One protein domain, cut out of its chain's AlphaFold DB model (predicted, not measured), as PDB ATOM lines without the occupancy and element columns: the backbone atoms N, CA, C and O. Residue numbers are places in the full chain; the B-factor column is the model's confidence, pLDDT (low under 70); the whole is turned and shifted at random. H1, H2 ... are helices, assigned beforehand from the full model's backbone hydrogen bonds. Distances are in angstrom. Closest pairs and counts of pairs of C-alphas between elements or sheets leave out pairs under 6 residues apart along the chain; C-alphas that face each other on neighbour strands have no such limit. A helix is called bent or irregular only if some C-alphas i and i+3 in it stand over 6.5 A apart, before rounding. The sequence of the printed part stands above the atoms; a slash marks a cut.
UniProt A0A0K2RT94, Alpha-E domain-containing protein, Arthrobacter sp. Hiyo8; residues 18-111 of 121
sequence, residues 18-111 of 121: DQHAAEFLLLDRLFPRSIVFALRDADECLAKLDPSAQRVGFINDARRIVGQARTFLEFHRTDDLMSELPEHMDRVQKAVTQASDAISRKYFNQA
ATOM      1  N   ASP A  18     190.994  -1.554 -12.169       88.12
ATOM      2  CA  ASP A  18     191.618  -1.555 -10.844       88.12
ATOM      3  C   ASP A  18     191.148  -0.370  -9.990       88.12
ATOM      4  O   ASP A  18     190.816  -0.547  -8.819       88.12
ATOM      5  N   GLN A  19     191.034   0.823 -10.588       88.12
ATOM      6  CA  GLN A  19     190.520   2.010  -9.898       88.12
ATOM      7  C   GLN A  19     189.067   1.830  -9.444       88.12
ATOM      8  O   GLN A  19     188.747   2.112  -8.289       88.12
ATOM      9  N   HIS A  20     188.193   1.316 -10.316       89.38
ATOM     10  CA  HIS A  20     186.793   1.071  -9.953       89.38
ATOM     11  C   HIS A  20     186.672  -0.037  -8.900       89.38
ATOM     12  O   HIS A  20     185.834   0.050  -8.005       89.38
ATOM     13  N   ALA A  21     187.507  -1.078  -8.982       91.50
ATOM     14  CA  ALA A  21     187.531  -2.144  -7.988       91.50
ATOM     15  C   ALA A  21     187.981  -1.627  -6.614       91.50
ATOM     16  O   ALA A  21     187.359  -1.969  -5.609       91.50
ATOM     17  N   ALA A  22     189.020  -0.789  -6.564       91.44
ATOM     18  CA  ALA A  22     189.460  -0.150  -5.329       91.44
ATOM     19  C   ALA A  22     188.350   0.737  -4.750       91.44
ATOM     20  O   ALA A  22     187.965   0.558  -3.600       91.44
ATOM     21  N   GLU A  23     187.761   1.623  -5.551       90.69
ATOM     22  CA  GLU A  23     186.667   2.488  -5.099       90.69
ATOM     23  C   GLU A  23     185.491   1.678  -4.529       90.69
ATOM     24  O   GLU A  23     185.011   1.959  -3.430       90.69
ATOM     25  N   PHE A  24     185.094   0.607  -5.218       92.38
ATOM     26  CA  PHE A  24     184.041  -0.297  -4.765       92.38
ATOM     27  C   PHE A  24     184.384  -0.997  -3.439       92.38
ATOM     28  O   PHE A  24     183.568  -1.031  -2.518       92.38
ATOM     29  N   LEU A  25     185.599  -1.539  -3.310       94.00
ATOM     30  CA  LEU A  25     186.033  -2.246  -2.101       94.00
ATOM     31  C   LEU A  25     186.287  -1.308  -0.914       94.00
ATOM     32  O   LEU A  25     186.166  -1.736   0.232       94.00
ATOM     33  N   LEU A  26     186.628  -0.040  -1.138       93.12
ATOM     34  CA  LEU A  26     186.811   0.910  -0.045       93.12
ATOM     35  C   LEU A  26     185.493   1.568   0.372       93.12
ATOM     36  O   LEU A  26     185.203   1.609   1.569       93.12
ATOM     37  N   LEU A  27     184.710   2.079  -0.582       92.12
ATOM     38  CA  LEU A  27     183.718   3.127  -0.314       92.12
ATOM     39  C   LEU A  27     182.253   2.690  -0.439       92.12
ATOM     40  O   LEU A  27     181.377   3.396   0.068       92.12
ATOM     41  N   ASP A  28     181.954   1.562  -1.089       93.56
ATOM     42  CA  ASP A  28     180.562   1.156  -1.325       93.56
ATOM     43  C   ASP A  28     179.816   0.918   0.001       93.56
ATOM     44  O   ASP A  28     180.159   0.041   0.784       93.56
ATOM     45  N   ARG A  29     178.762   1.690   0.278       93.62
ATOM     46  CA  ARG A  29     178.047   1.647   1.569       93.62
ATOM     47  C   ARG A  29     177.060   0.489   1.708       93.62
ATOM     48  O   ARG A  29     176.491   0.319   2.786       93.62
ATOM     49  N   LEU A  30     176.793  -0.244   0.632       94.81
ATOM     50  CA  LEU A  30     175.812  -1.327   0.572       94.81
ATOM     51  C   LEU A  30     176.479  -2.695   0.422       94.81
ATOM     52  O   LEU A  30     175.847  -3.711   0.705       94.81
ATOM     53  N   PHE A  31     177.737  -2.733  -0.009       96.50
ATOM     54  CA  PHE A  31     178.481  -3.964  -0.198       96.50
ATOM     55  C   PHE A  31     179.117  -4.454   1.114       96.50
ATOM     56  O   PHE A  31     180.040  -3.813   1.613       96.50
ATOM     57  N   PRO A  32     178.733  -5.630   1.653       94.44
ATOM     58  CA  PRO A  32     179.181  -6.070   2.979       94.44
ATOM     59  C   PRO A  32     180.688  -6.283   3.146       94.44
ATOM     60  O   PRO A  32     181.181  -6.354   4.267       94.44
ATOM     61  N   ARG A  33     181.421  -6.435   2.035       93.88
ATOM     62  CA  ARG A  33     182.882  -6.606   2.047       93.88
ATOM     63  C   ARG A  33     183.636  -5.311   1.762       93.88
ATOM     64  O   ARG A  33     184.855  -5.369   1.615       93.88
ATOM     65  N   SER A  34     182.942  -4.179   1.658       96.69
ATOM     66  CA  SER A  34     183.624  -2.896   1.598       96.69
ATOM     67  C   SER A  34     184.116  -2.475   2.983       96.69
ATOM     68  O   SER A  34     183.556  -2.863   4.016       96.69
ATOM     69  N   ILE A  35     185.152  -1.641   3.016       96.50
ATOM     70  CA  ILE A  35     185.714  -1.147   4.276       96.50
ATOM     71  C   ILE A  35     184.746  -0.183   4.970       96.50
ATOM     72  O   ILE A  35     184.531  -0.307   6.175       96.50
ATOM     73  N   VAL A  36     184.121   0.747   4.240       95.88
ATOM     74  CA  VAL A  36     183.129   1.669   4.821       95.88
ATOM     75  C   VAL A  36     181.939   0.911   5.416       95.88
ATOM     76  O   VAL A  36     181.507   1.249   6.522       95.88
ATOM     77  N   PHE A  37     181.443  -0.136   4.743       96.88
ATOM     78  CA  PHE A  37     180.388  -0.986   5.296       96.88
ATOM     79  C   PHE A  37     180.854  -1.665   6.586       96.88
ATOM     80  O   PHE A  37     180.183  -1.555   7.611       96.88
ATOM     81  N   ALA A  38     182.015  -2.325   6.565       97.38
ATOM     82  CA  ALA A  38     182.530  -3.054   7.723       97.38
ATOM     83  C   ALA A  38     182.787  -2.137   8.932       97.38
ATOM     84  O   ALA A  38     182.452  -2.486  10.063       97.38
ATOM     85  N   LEU A  39     183.326  -0.932   8.710       96.69
ATOM     86  CA  LEU A  39     183.527   0.062   9.770       96.69
ATOM     87  C   LEU A  39     182.198   0.573  10.335       96.69
ATOM     88  O   LEU A  39     182.091   0.826  11.534       96.69
ATOM     89  N   ARG A  40     181.172   0.726   9.493       96.31
ATOM     90  CA  ARG A  40     179.829   1.068   9.962       96.31
ATOM     91  C   ARG A  40     179.235  -0.048  10.821       96.31
ATOM     92  O   ARG A  40     178.731   0.250  11.899       96.31
ATOM     93  N   ASP A  41     179.321  -1.295  10.378       97.00
ATOM     94  CA  ASP A  41     178.812  -2.442  11.135       97.00
ATOM     95  C   ASP A  41     179.530  -2.591  12.490       97.00
ATOM     96  O   ASP A  41     178.894  -2.780  13.530       97.00
ATOM     97  N   ALA A  42     180.849  -2.375  12.518       95.50
ATOM     98  CA  ALA A  42     181.626  -2.338  13.755       95.50
ATOM     99  C   ALA A  42     181.173  -1.217  14.710       95.50
ATOM    100  O   ALA A  42     181.012  -1.458  15.908       95.50
ATOM    101  N   ASP A  43     180.930  -0.002  14.204       93.62
ATOM    102  CA  ASP A  43     180.389   1.119  14.992       93.62
ATOM    103  C   ASP A  43     179.000   0.791  15.576       93.62
ATOM    104  O   ASP A  43     178.745   1.045  16.756       93.62
ATOM    105  N   GLU A  44     178.121   0.161  14.791       94.19
ATOM    106  CA  GLU A  44     176.797  -0.284  15.243       94.19
ATOM    107  C   GLU A  44     176.892  -1.382  16.317       94.19
ATOM    108  O   GLU A  44     176.167  -1.339  17.316       94.19
ATOM    109  N   CYS A  45     177.810  -2.339  16.169       93.69
ATOM    110  CA  CYS A  45     178.073  -3.366  17.178       93.69
ATOM    111  C   CYS A  45     178.608  -2.759  18.483       93.69
ATOM    112  O   CYS A  45     178.106  -3.069  19.564       93.69
ATOM    113  N   LEU A  46     179.569  -1.836  18.397       91.00
ATOM    114  CA  LEU A  46     180.117  -1.130  19.558       91.00
ATOM    115  C   LEU A  46     179.062  -0.274  20.269       91.00
ATOM    116  O   LEU A  46     179.071  -0.196  21.499       91.00
ATOM    117  N   ALA A  47     178.138   0.336  19.524       89.06
ATOM    118  CA  ALA A  47     177.020   1.081  20.095       89.06
ATOM    119  C   ALA A  47     176.046   0.179  20.873       89.06
ATOM    120  O   ALA A  47     175.512   0.601  21.897       89.06
ATOM    121  N   LYS A  48     175.829  -1.060  20.411       90.62
ATOM    122  CA  LYS A  48     174.996  -2.055  21.111       90.62
ATOM    123  C   LYS A  48     175.667  -2.580  22.385       90.62
ATOM    124  O   LYS A  48     174.965  -2.845  23.355       90.62
ATOM    125  N   LEU A  49     176.997  -2.711  22.387       87.38
ATOM    126  CA  LEU A  49     177.769  -3.174  23.548       87.38
ATOM    127  C   LEU A  49     177.787  -2.168  24.705       87.38
ATOM    128  O   LEU A  49     177.884  -2.578  25.859       87.38
ATOM    129  N   ASP A  50     177.695  -0.867  24.420       80.31
ATOM    130  CA  ASP A  50     177.721   0.180  25.447       80.31
ATOM    131  C   ASP A  50     176.668   1.279  25.190       80.31
ATOM    132  O   ASP A  50     176.988   2.366  24.693       80.31
ATOM    133  N   PRO A  51     175.385   1.015  25.515       74.69
ATOM    134  CA  PRO A  51     174.297   1.969  25.290       74.69
ATOM    135  C   PRO A  51     174.355   3.202  26.208       74.69
ATOM    136  O   PRO A  51     173.784   4.245  25.879       74.69
ATOM    137  N   SER A  52     175.006   3.102  27.374       66.88
ATOM    138  CA  SER A  52     175.045   4.160  28.396       66.88
ATOM    139  C   SER A  52     176.155   5.191  28.161       66.88
ATOM    140  O   SER A  52     176.002   6.340  28.589       66.88
ATOM    141  N   ALA A  53     177.201   4.849  27.396       61.34
ATOM    142  CA  ALA A  53     178.275   5.762  26.984       61.34
ATOM    143  C   ALA A  53     177.817   6.981  26.154       61.34
ATOM    144  O   ALA A  53     178.613   7.872  25.872       61.34
ATOM    145  N   GLN A  54     176.538   7.077  25.776       56.91
ATOM    146  CA  GLN A  54     175.986   8.267  25.117       56.91
ATOM    147  C   GLN A  54     175.739   9.451  26.071       56.91
ATOM    148  O   GLN A  54     175.559  10.569  25.596       56.91
ATOM    149  N   ARG A  55     175.703   9.242  27.401       56.16
ATOM    150  CA  ARG A  55     175.292  10.284  28.373       56.16
ATOM    151  C   ARG A  55     176.423  10.961  29.144       56.16
ATOM    152  O   ARG A  55     176.178  11.977  29.784       56.16
ATOM    153  N   VAL A  56     177.641  10.433  29.101       47.38
ATOM    154  CA  VAL A  56     178.801  10.992  29.811       47.38
ATOM    155  C   VAL A  56     179.946  11.053  28.809       47.38
ATOM    156  O   VAL A  56     180.128  10.096  28.070       47.38
ATOM    157  N   GLY A  57     180.694  12.160  28.759       51.44
ATOM    158  CA  GLY A  57     181.730  12.484  27.757       51.44
ATOM    159  C   GLY A  57     182.921  11.518  27.613       51.44
ATOM    160  O   GLY A  57     183.945  11.898  27.058       51.44
ATOM    161  N   PHE A  58     182.796  10.279  28.081       53.88
ATOM    162  CA  PHE A  58     183.644   9.146  27.741       53.88
ATOM    163  C   PHE A  58     183.097   8.462  26.480       53.88
ATOM    164  O   PHE A  58     182.420   7.434  26.541       53.88
ATOM    165  N   ILE A  59     183.391   9.020  25.303       58.44
ATOM    166  CA  ILE A  59     183.231   8.239  24.071       58.44
ATOM    167  C   ILE A  59     184.174   7.037  24.188       58.44
ATOM    168  O   ILE A  59     185.377   7.215  24.364       58.44
ATOM    169  N   ASN A  60     183.626   5.824  24.090       66.62
ATOM    170  CA  ASN A  60     184.402   4.588  24.028       66.62
ATOM    171  C   ASN A  60     185.520   4.725  22.977       66.62
ATOM    172  O   ASN A  60     185.225   4.991  21.807       66.62
ATOM    173  N   ASP A  61     186.777   4.531  23.388       82.31
ATOM    174  CA  ASP A  61     187.946   4.710  22.524       82.31
ATOM    175  C   ASP A  61     187.823   3.932  21.213       82.31
ATOM    176  O   ASP A  61     188.068   4.498  20.150       82.31
ATOM    177  N   ALA A  62     187.336   2.688  21.260       91.88
ATOM    178  CA  ALA A  62     187.152   1.871  20.063       91.88
ATOM    179  C   ALA A  62     186.146   2.496  19.086       91.88
ATOM    180  O   ALA A  62     186.399   2.576  17.885       91.88
ATOM    181  N   ARG A  63     185.019   3.000  19.601       91.62
ATOM    182  CA  ARG A  63     183.960   3.590  18.774       91.62
ATOM    183  C   ARG A  63     184.415   4.901  18.136       91.62
ATOM    184  O   ARG A  63     184.152   5.141  16.960       91.62
ATOM    185  N   ARG A  64     185.163   5.720  18.887       91.06
ATOM    186  CA  ARG A  64     185.799   6.938  18.364       91.06
ATOM    187  C   ARG A  64     186.769   6.616  17.228       91.06
ATOM    188  O   ARG A  64     186.696   7.259  16.187       91.06
ATOM    189  N   ILE A  65     187.650   5.635  17.425       94.88
ATOM    190  CA  ILE A  65     188.661   5.231  16.436       94.88
ATOM    191  C   ILE A  65     187.993   4.737  15.144       94.88
ATOM    192  O   ILE A  65     188.327   5.210  14.058       94.88
ATOM    193  N   VAL A  66     187.000   3.847  15.256       95.44
ATOM    194  CA  VAL A  66     186.252   3.320  14.101       95.44
ATOM    195  C   VAL A  66     185.513   4.438  13.359       95.44
ATOM    196  O   VAL A  66     185.609   4.537  12.135       95.44
ATOM    197  N   GLY A  67     184.830   5.329  14.087       93.88
ATOM    198  CA  GLY A  67     184.136   6.472  13.494       93.88
ATOM    199  C   GLY A  67     185.080   7.435  12.765       93.88
ATOM    200  O   GLY A  67     184.748   7.913  11.677       93.88
ATOM    201  N   GLN A  68     186.273   7.681  13.316       93.94
ATOM    202  CA  GLN A  68     187.314   8.491  12.675       93.94
ATOM    203  C   GLN A  68     187.805   7.854  11.371       93.94
ATOM    204  O   GLN A  68     187.882   8.549  10.359       93.94
ATOM    205  N   ALA A  69     188.076   6.546  11.363       95.31
ATOM    206  CA  ALA A  69     188.498   5.830  10.159       95.31
ATOM    207  C   ALA A  69     187.415   5.834   9.065       95.31
ATOM    208  O   ALA A  69     187.719   6.093   7.902       95.31
ATOM    209  N   ARG A  70     186.143   5.620   9.439       94.69
ATOM    210  CA  ARG A  70     185.012   5.677   8.497       94.69
ATOM    211  C   ARG A  70     184.887   7.063   7.873       94.69
ATOM    212  O   ARG A  70     184.844   7.188   6.656       94.69
ATOM    213  N   THR A  71     184.887   8.096   8.713       93.69
ATOM    214  CA  THR A  71     184.804   9.498   8.279       93.69
ATOM    215  C   THR A  71     185.971   9.847   7.356       93.69
ATOM    216  O   THR A  71     185.778  10.455   6.312       93.69
ATOM    217  N   PHE A  72     187.189   9.420   7.692       92.38
ATOM    218  CA  PHE A  72     188.362   9.658   6.857       92.38
ATOM    219  C   PHE A  72     188.196   9.116   5.425       92.38
ATOM    220  O   PHE A  72     188.538   9.822   4.478       92.38
ATOM    221  N   LEU A  73     187.651   7.904   5.277       91.50
ATOM    222  CA  LEU A  73     187.382   7.303   3.967       91.50
ATOM    223  C   LEU A  73     186.209   7.977   3.246       91.50
ATOM    224  O   LEU A  73     186.286   8.221   2.049       91.50
ATOM    225  N   GLU A  74     185.130   8.309   3.961       88.88
ATOM    226  CA  GLU A  74     183.925   8.915   3.374       88.88
ATOM    227  C   GLU A  74     184.130  10.352   2.875       88.88
ATOM    228  O   GLU A  74     183.411  10.788   1.978       88.88
ATOM    229  N   PHE A  75     185.070  11.094   3.467       84.75
ATOM    230  CA  PHE A  75     185.358  12.488   3.113       84.75
ATOM    231  C   PHE A  75     186.577  12.652   2.191       84.75
ATOM    232  O   PHE A  75     186.908  13.782   1.826       84.75
ATOM    233  N   HIS A  76     187.243  11.561   1.799       75.94
ATOM    234  CA  HIS A  76     188.334  11.630   0.829       75.94
ATOM    235  C   HIS A  76     187.811  11.884  -0.587       75.94
ATOM    236  O   HIS A  76     186.780  11.345  -0.987       75.94
ATOM    237  N   ARG A  77     188.521  12.720  -1.356       67.12
ATOM    238  CA  ARG A  77     188.186  12.989  -2.761       67.12
ATOM    239  C   ARG A  77     188.748  11.866  -3.631       67.12
ATOM    240  O   ARG A  77     189.926  11.547  -3.533       67.12
ATOM    241  N   THR A  78     187.902  11.279  -4.477       63.78
ATOM    242  CA  THR A  78     188.216  10.117  -5.331       63.78
ATOM    243  C   THR A  78     189.306  10.398  -6.375       63.78
ATOM    244  O   THR A  78     189.900   9.467  -6.915       63.78
ATOM    245  N   ASP A  79     189.574  11.677  -6.643       70.00
ATOM    246  CA  ASP A  79     190.376  12.203  -7.748       70.00
ATOM    247  C   ASP A  79     191.791  11.568  -7.835       70.00
ATOM    248  O   ASP A  79     192.279  11.375  -8.946       70.00
ATOM    249  N   ASP A  80     192.377  11.138  -6.701       76.00
ATOM    250  CA  ASP A  80     193.721  10.526  -6.588       76.00
ATOM    251  C   ASP A  80     193.755   9.206  -5.766       76.00
ATOM    252  O   ASP A  80     194.795   8.805  -5.228       76.00
ATOM    253  N   LEU A  81     192.630   8.475  -5.690       84.00
ATOM    254  CA  LEU A  81     192.484   7.284  -4.829       84.00
ATOM    255  C   LEU A  81     193.613   6.252  -5.000       84.00
ATOM    256  O   LEU A  81     194.099   5.708  -4.016       84.00
ATOM    257  N   MET A  82     194.052   5.972  -6.231       87.94
ATOM    258  CA  MET A  82     195.057   4.930  -6.485       87.94
ATOM    259  C   MET A  82     196.461   5.301  -5.991       87.94
ATOM    260  O   MET A  82     197.209   4.413  -5.582       87.94
ATOM    261  N   SER A  83     196.830   6.584  -6.007       88.75
ATOM    262  CA  SER A  83     198.113   7.051  -5.460       88.75
ATOM    263  C   SER A  83     198.125   7.074  -3.936       88.75
ATOM    264  O   SER A  83     199.160   6.810  -3.328       88.75
ATOM    265  N   GLU A  84     196.980   7.360  -3.321       88.31
ATOM    266  CA  GLU A  84     196.842   7.482  -1.866       88.31
ATOM    267  C   GLU A  84     196.413   6.173  -1.193       88.31
ATOM    268  O   GLU A  84     196.496   6.038   0.029       88.31
ATOM    269  N   LEU A  85     196.007   5.177  -1.987       90.94
ATOM    270  CA  LEU A  85     195.524   3.882  -1.520       90.94
ATOM    271  C   LEU A  85     196.437   3.244  -0.457       90.94
ATOM    272  O   LEU A  85     195.908   2.799   0.564       90.94
ATOM    273  N   PRO A  86     197.781   3.208  -0.607       92.56
ATOM    274  CA  PRO A  86     198.648   2.655   0.431       92.56
ATOM    275  C   PRO A  86     198.517   3.379   1.777       92.56
ATOM    276  O   PRO A  86     198.478   2.731   2.823       92.56
ATOM    277  N   GLU A  87     198.402   4.709   1.765       91.12
ATOM    278  CA  GLU A  87     198.225   5.505   2.980       91.12
ATOM    279  C   GLU A  87     196.847   5.262   3.605       91.12
ATOM    280  O   GLU A  87     196.730   5.097   4.823       91.12
ATOM    281  N   HIS A  88     195.797   5.190   2.784       91.81
ATOM    282  CA  HIS A  88     194.451   4.874   3.264       91.81
ATOM    283  C   HIS A  88     194.420   3.498   3.936       91.81
ATOM    284  O   HIS A  88     193.843   3.354   5.014       91.81
ATOM    285  N   MET A  89     195.091   2.501   3.352       94.44
ATOM    286  CA  MET A  89     195.172   1.152   3.917       94.44
ATOM    287  C   MET A  89     195.978   1.092   5.208       94.44
ATOM    288  O   MET A  89     195.563   0.394   6.132       94.44
ATOM    289  N   ASP A  90     197.074   1.838   5.317       95.88
ATOM    290  CA  ASP A  90     197.832   1.949   6.566       95.88
ATOM    291  C   ASP A  90     196.990   2.589   7.685       95.88
ATOM    292  O   ASP A  90     196.927   2.067   8.803       95.88
ATOM    293  N   ARG A  91     196.258   3.669   7.381       93.75
ATOM    294  CA  ARG A  91     195.348   4.318   8.341       93.75
ATOM    295  C   ARG A  91     194.242   3.377   8.812       93.75
ATOM    296  O   ARG A  91     193.982   3.308  10.014       93.75
ATOM    297  N   VAL A  92     193.618   2.635   7.894       95.31
ATOM    298  CA  VAL A  92     192.582   1.645   8.231       95.31
ATOM    299  C   VAL A  92     193.154   0.545   9.117       95.31
ATOM    300  O   VAL A  92     192.579   0.254  10.164       95.31
ATOM    301  N   GLN A  93     194.301  -0.032   8.753       96.62
ATOM    302  CA  GLN A  93     194.944  -1.084   9.545       96.62
ATOM    303  C   GLN A  93     195.270  -0.603  10.960       96.62
ATOM    304  O   GLN A  93     194.911  -1.265  11.933       96.62
ATOM    305  N   LYS A  94     195.872   0.585  11.099       97.31
ATOM    306  CA  LYS A  94     196.164   1.187  12.409       97.31
ATOM    307  C   LYS A  94     194.902   1.395  13.238       97.31
ATOM    308  O   LYS A  94     194.900   1.061  14.421       97.31
ATOM    309  N   ALA A  95     193.833   1.911  12.635       96.06
ATOM    310  CA  ALA A  95     192.570   2.122  13.331       96.06
ATOM    311  C   ALA A  95     191.948   0.800  13.806       96.06
ATOM    312  O   ALA A  95     191.520   0.708  14.954       96.06
ATOM    313  N   VAL A  96     191.942  -0.238  12.964       96.19
ATOM    314  CA  VAL A  96     191.415  -1.561  13.331       96.19
ATOM    315  C   VAL A  96     192.223  -2.176  14.475       96.19
ATOM    316  O   VAL A  96     191.629  -2.643  15.445       96.19
ATOM    317  N   THR A  97     193.556  -2.108  14.422       97.44
ATOM    318  CA  THR A  97     194.423  -2.585  15.511       97.44
ATOM    319  C   THR A  97     194.141  -1.840  16.813       97.44
ATOM    320  O   THR A  97     193.868  -2.463  17.835       97.44
ATOM    321  N   GLN A  98     194.111  -0.505  16.782       95.94
ATOM    322  CA  GLN A  98     193.846   0.299  17.979       95.94
ATOM    323  C   GLN A  98     192.443   0.055  18.551       95.94
ATOM    324  O   GLN A  98     192.270   0.029  19.772       95.94
ATOM    325  N   ALA A  99     191.440  -0.130  17.688       95.06
ATOM    326  CA  ALA A  99     190.088  -0.475  18.107       95.06
ATOM    327  C   ALA A  99     190.050  -1.862  18.764       95.06
ATOM    328  O   ALA A  99     189.477  -1.996  19.844       95.06
ATOM    329  N   SER A 100     190.707  -2.863  18.169       94.00
ATOM    330  CA  SER A 100     190.833  -4.217  18.729       94.00
ATOM    331  C   SER A 100     191.505  -4.207  20.106       94.00
ATOM    332  O   SER A 100     190.999  -4.804  21.059       94.00
ATOM    333  N   ASP A 101     192.588  -3.445  20.256       93.31
ATOM    334  CA  ASP A 101     193.291  -3.287  21.528       93.31
ATOM    335  C   ASP A 101     192.415  -2.611  22.593       93.31
ATOM    336  O   ASP A 101     192.407  -3.010  23.760       93.31
ATOM    337  N   ALA A 102     191.660  -1.576  22.210       91.44
ATOM    338  CA  ALA A 102     190.741  -0.885  23.111       91.44
ATOM    339  C   ALA A 102     189.583  -1.794  23.556       91.44
ATOM    340  O   ALA A 102     189.229  -1.797  24.736       91.44
ATOM    341  N   ILE A 103     189.035  -2.598  22.639       90.75
ATOM    342  CA  ILE A 103     188.021  -3.619  22.937       90.75
ATOM    343  C   ILE A 103     188.593  -4.655  23.912       90.75
ATOM    344  O   ILE A 103     187.972  -4.936  24.936       90.75
ATOM    345  N   SER A 104     189.796  -5.162  23.637       90.19
ATOM    346  CA  SER A 104     190.500  -6.153  24.464       90.19
ATOM    347  C   SER A 104     190.703  -5.661  25.895       90.19
ATOM    348  O   SER A 104     190.292  -6.318  26.852       90.19
ATOM    349  N   ARG A 105     191.251  -4.450  26.055       87.19
ATOM    350  CA  ARG A 105     191.454  -3.833  27.374       87.19
ATOM    351  C   ARG A 105     190.153  -3.636  28.146       87.19
ATOM    352  O   ARG A 105     190.140  -3.834  29.355       87.19
ATOM    353  N   LYS A 106     189.080  -3.224  27.467       85.25
ATOM    354  CA  LYS A 106     187.815  -2.877  28.122       85.25
ATOM    355  C   LYS A 106     186.979  -4.096  28.506       85.25
ATOM    356  O   LYS A 106     186.370  -4.082  29.567       85.25
ATOM    357  N   TYR A 107     186.919  -5.112  27.648       85.06
ATOM    358  CA  TYR A 107     185.960  -6.211  27.807       85.06
ATOM    359  C   TYR A 107     186.596  -7.557  28.154       85.06
ATOM    360  O   TYR A 107     185.899  -8.422  28.674       85.06
ATOM    361  N   PHE A 108     187.893  -7.744  27.896       83.06
ATOM    362  CA  PHE A 108     188.556  -9.038  28.082       83.06
ATOM    363  C   PHE A 108     189.630  -9.011  29.181       83.06
ATOM    364  O   PHE A 108     189.764  -9.984  29.910       83.06
ATOM    365  N   ASN A 109     190.323  -7.886  29.401       68.50
ATOM    366  CA  ASN A 109     191.396  -7.794  30.407       68.50
ATOM    367  C   ASN A 109     190.913  -7.855  31.877       68.50
ATOM    368  O   ASN A 109     191.695  -8.197  32.752       68.50
ATOM    369  N   GLN A 110     189.643  -7.538  32.169       55.81
ATOM    370  CA  GLN A 110     189.057  -7.719  33.515       55.81
ATOM    371  C   GLN A 110     188.455  -9.118  33.735       55.81
ATOM    372  O   GLN A 110     188.138  -9.477  34.866       55.81
ATOM    373  N   ALA A 111     188.269  -9.907  32.671       55.41
ATOM    374  CA  ALA A 111     187.634 -11.220  32.770       55.41
ATOM    375  C   ALA A 111     188.569 -12.276  33.390       55.41
ATOM    376  O   ALA A 111     188.089 -13.157  34.101       55.41
TER     377      ALA A 111
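AT A GLANCE: This is residues 18 to 111 of the 121 residues of the protein "Alpha-E domain-containing protein" of Arthrobacter sp. Hiyo8 (UniProt A0A0K2RT94). Three rows make a four-helix bundle: H1 and H2 end to end, H3 folded back beside H2, and long H4 beside H3, reaching past it to H1. Residues 51 to 58 stick out. The printed part has 94 residues, four named helices, H1 to H4, and no named strand: all helix. It is only just compact, close to loose, with a radius of gyration of the C-alphas of 14.5 A and spans of 44 by 22 by 22 A.

IN THESE COORDINATES: Find C-alpha 18 at (191.618, -1.555, -10.844); H1, residues 18 to 27, runs 14.0 A from there. H2, residues 35 to 49, runs 20.9 A, and H3, residues 61 to 74, 20.0 A. H4, residues 78 to 108, runs 38.5 A to (188.556, -9.038, 28.082); it is irregular, C-alphas 79 and 82 being 8.7 A apart.

HOW THE PARTS SIT: H1 touches H2 only at the corner, closest C-alphas Leu 26 and Ile 35, 4.9 A. Hairpins are H2 and H3, closest C-alphas Val 36 and Arg 70, 5.8 A, and H3 and H4, Ala 62 and Ala 99, 4.2 A. Every O i to N i+4 pair is within hydrogen-bond range in H1, H2 and H3; 23 of 27 in H4.

THE WHOLE: The printed part has no cut. The H2 to H3 link is long. Look for pLDDT under 70 at residues 52 to 60, 77 to 78 and 109 to 111.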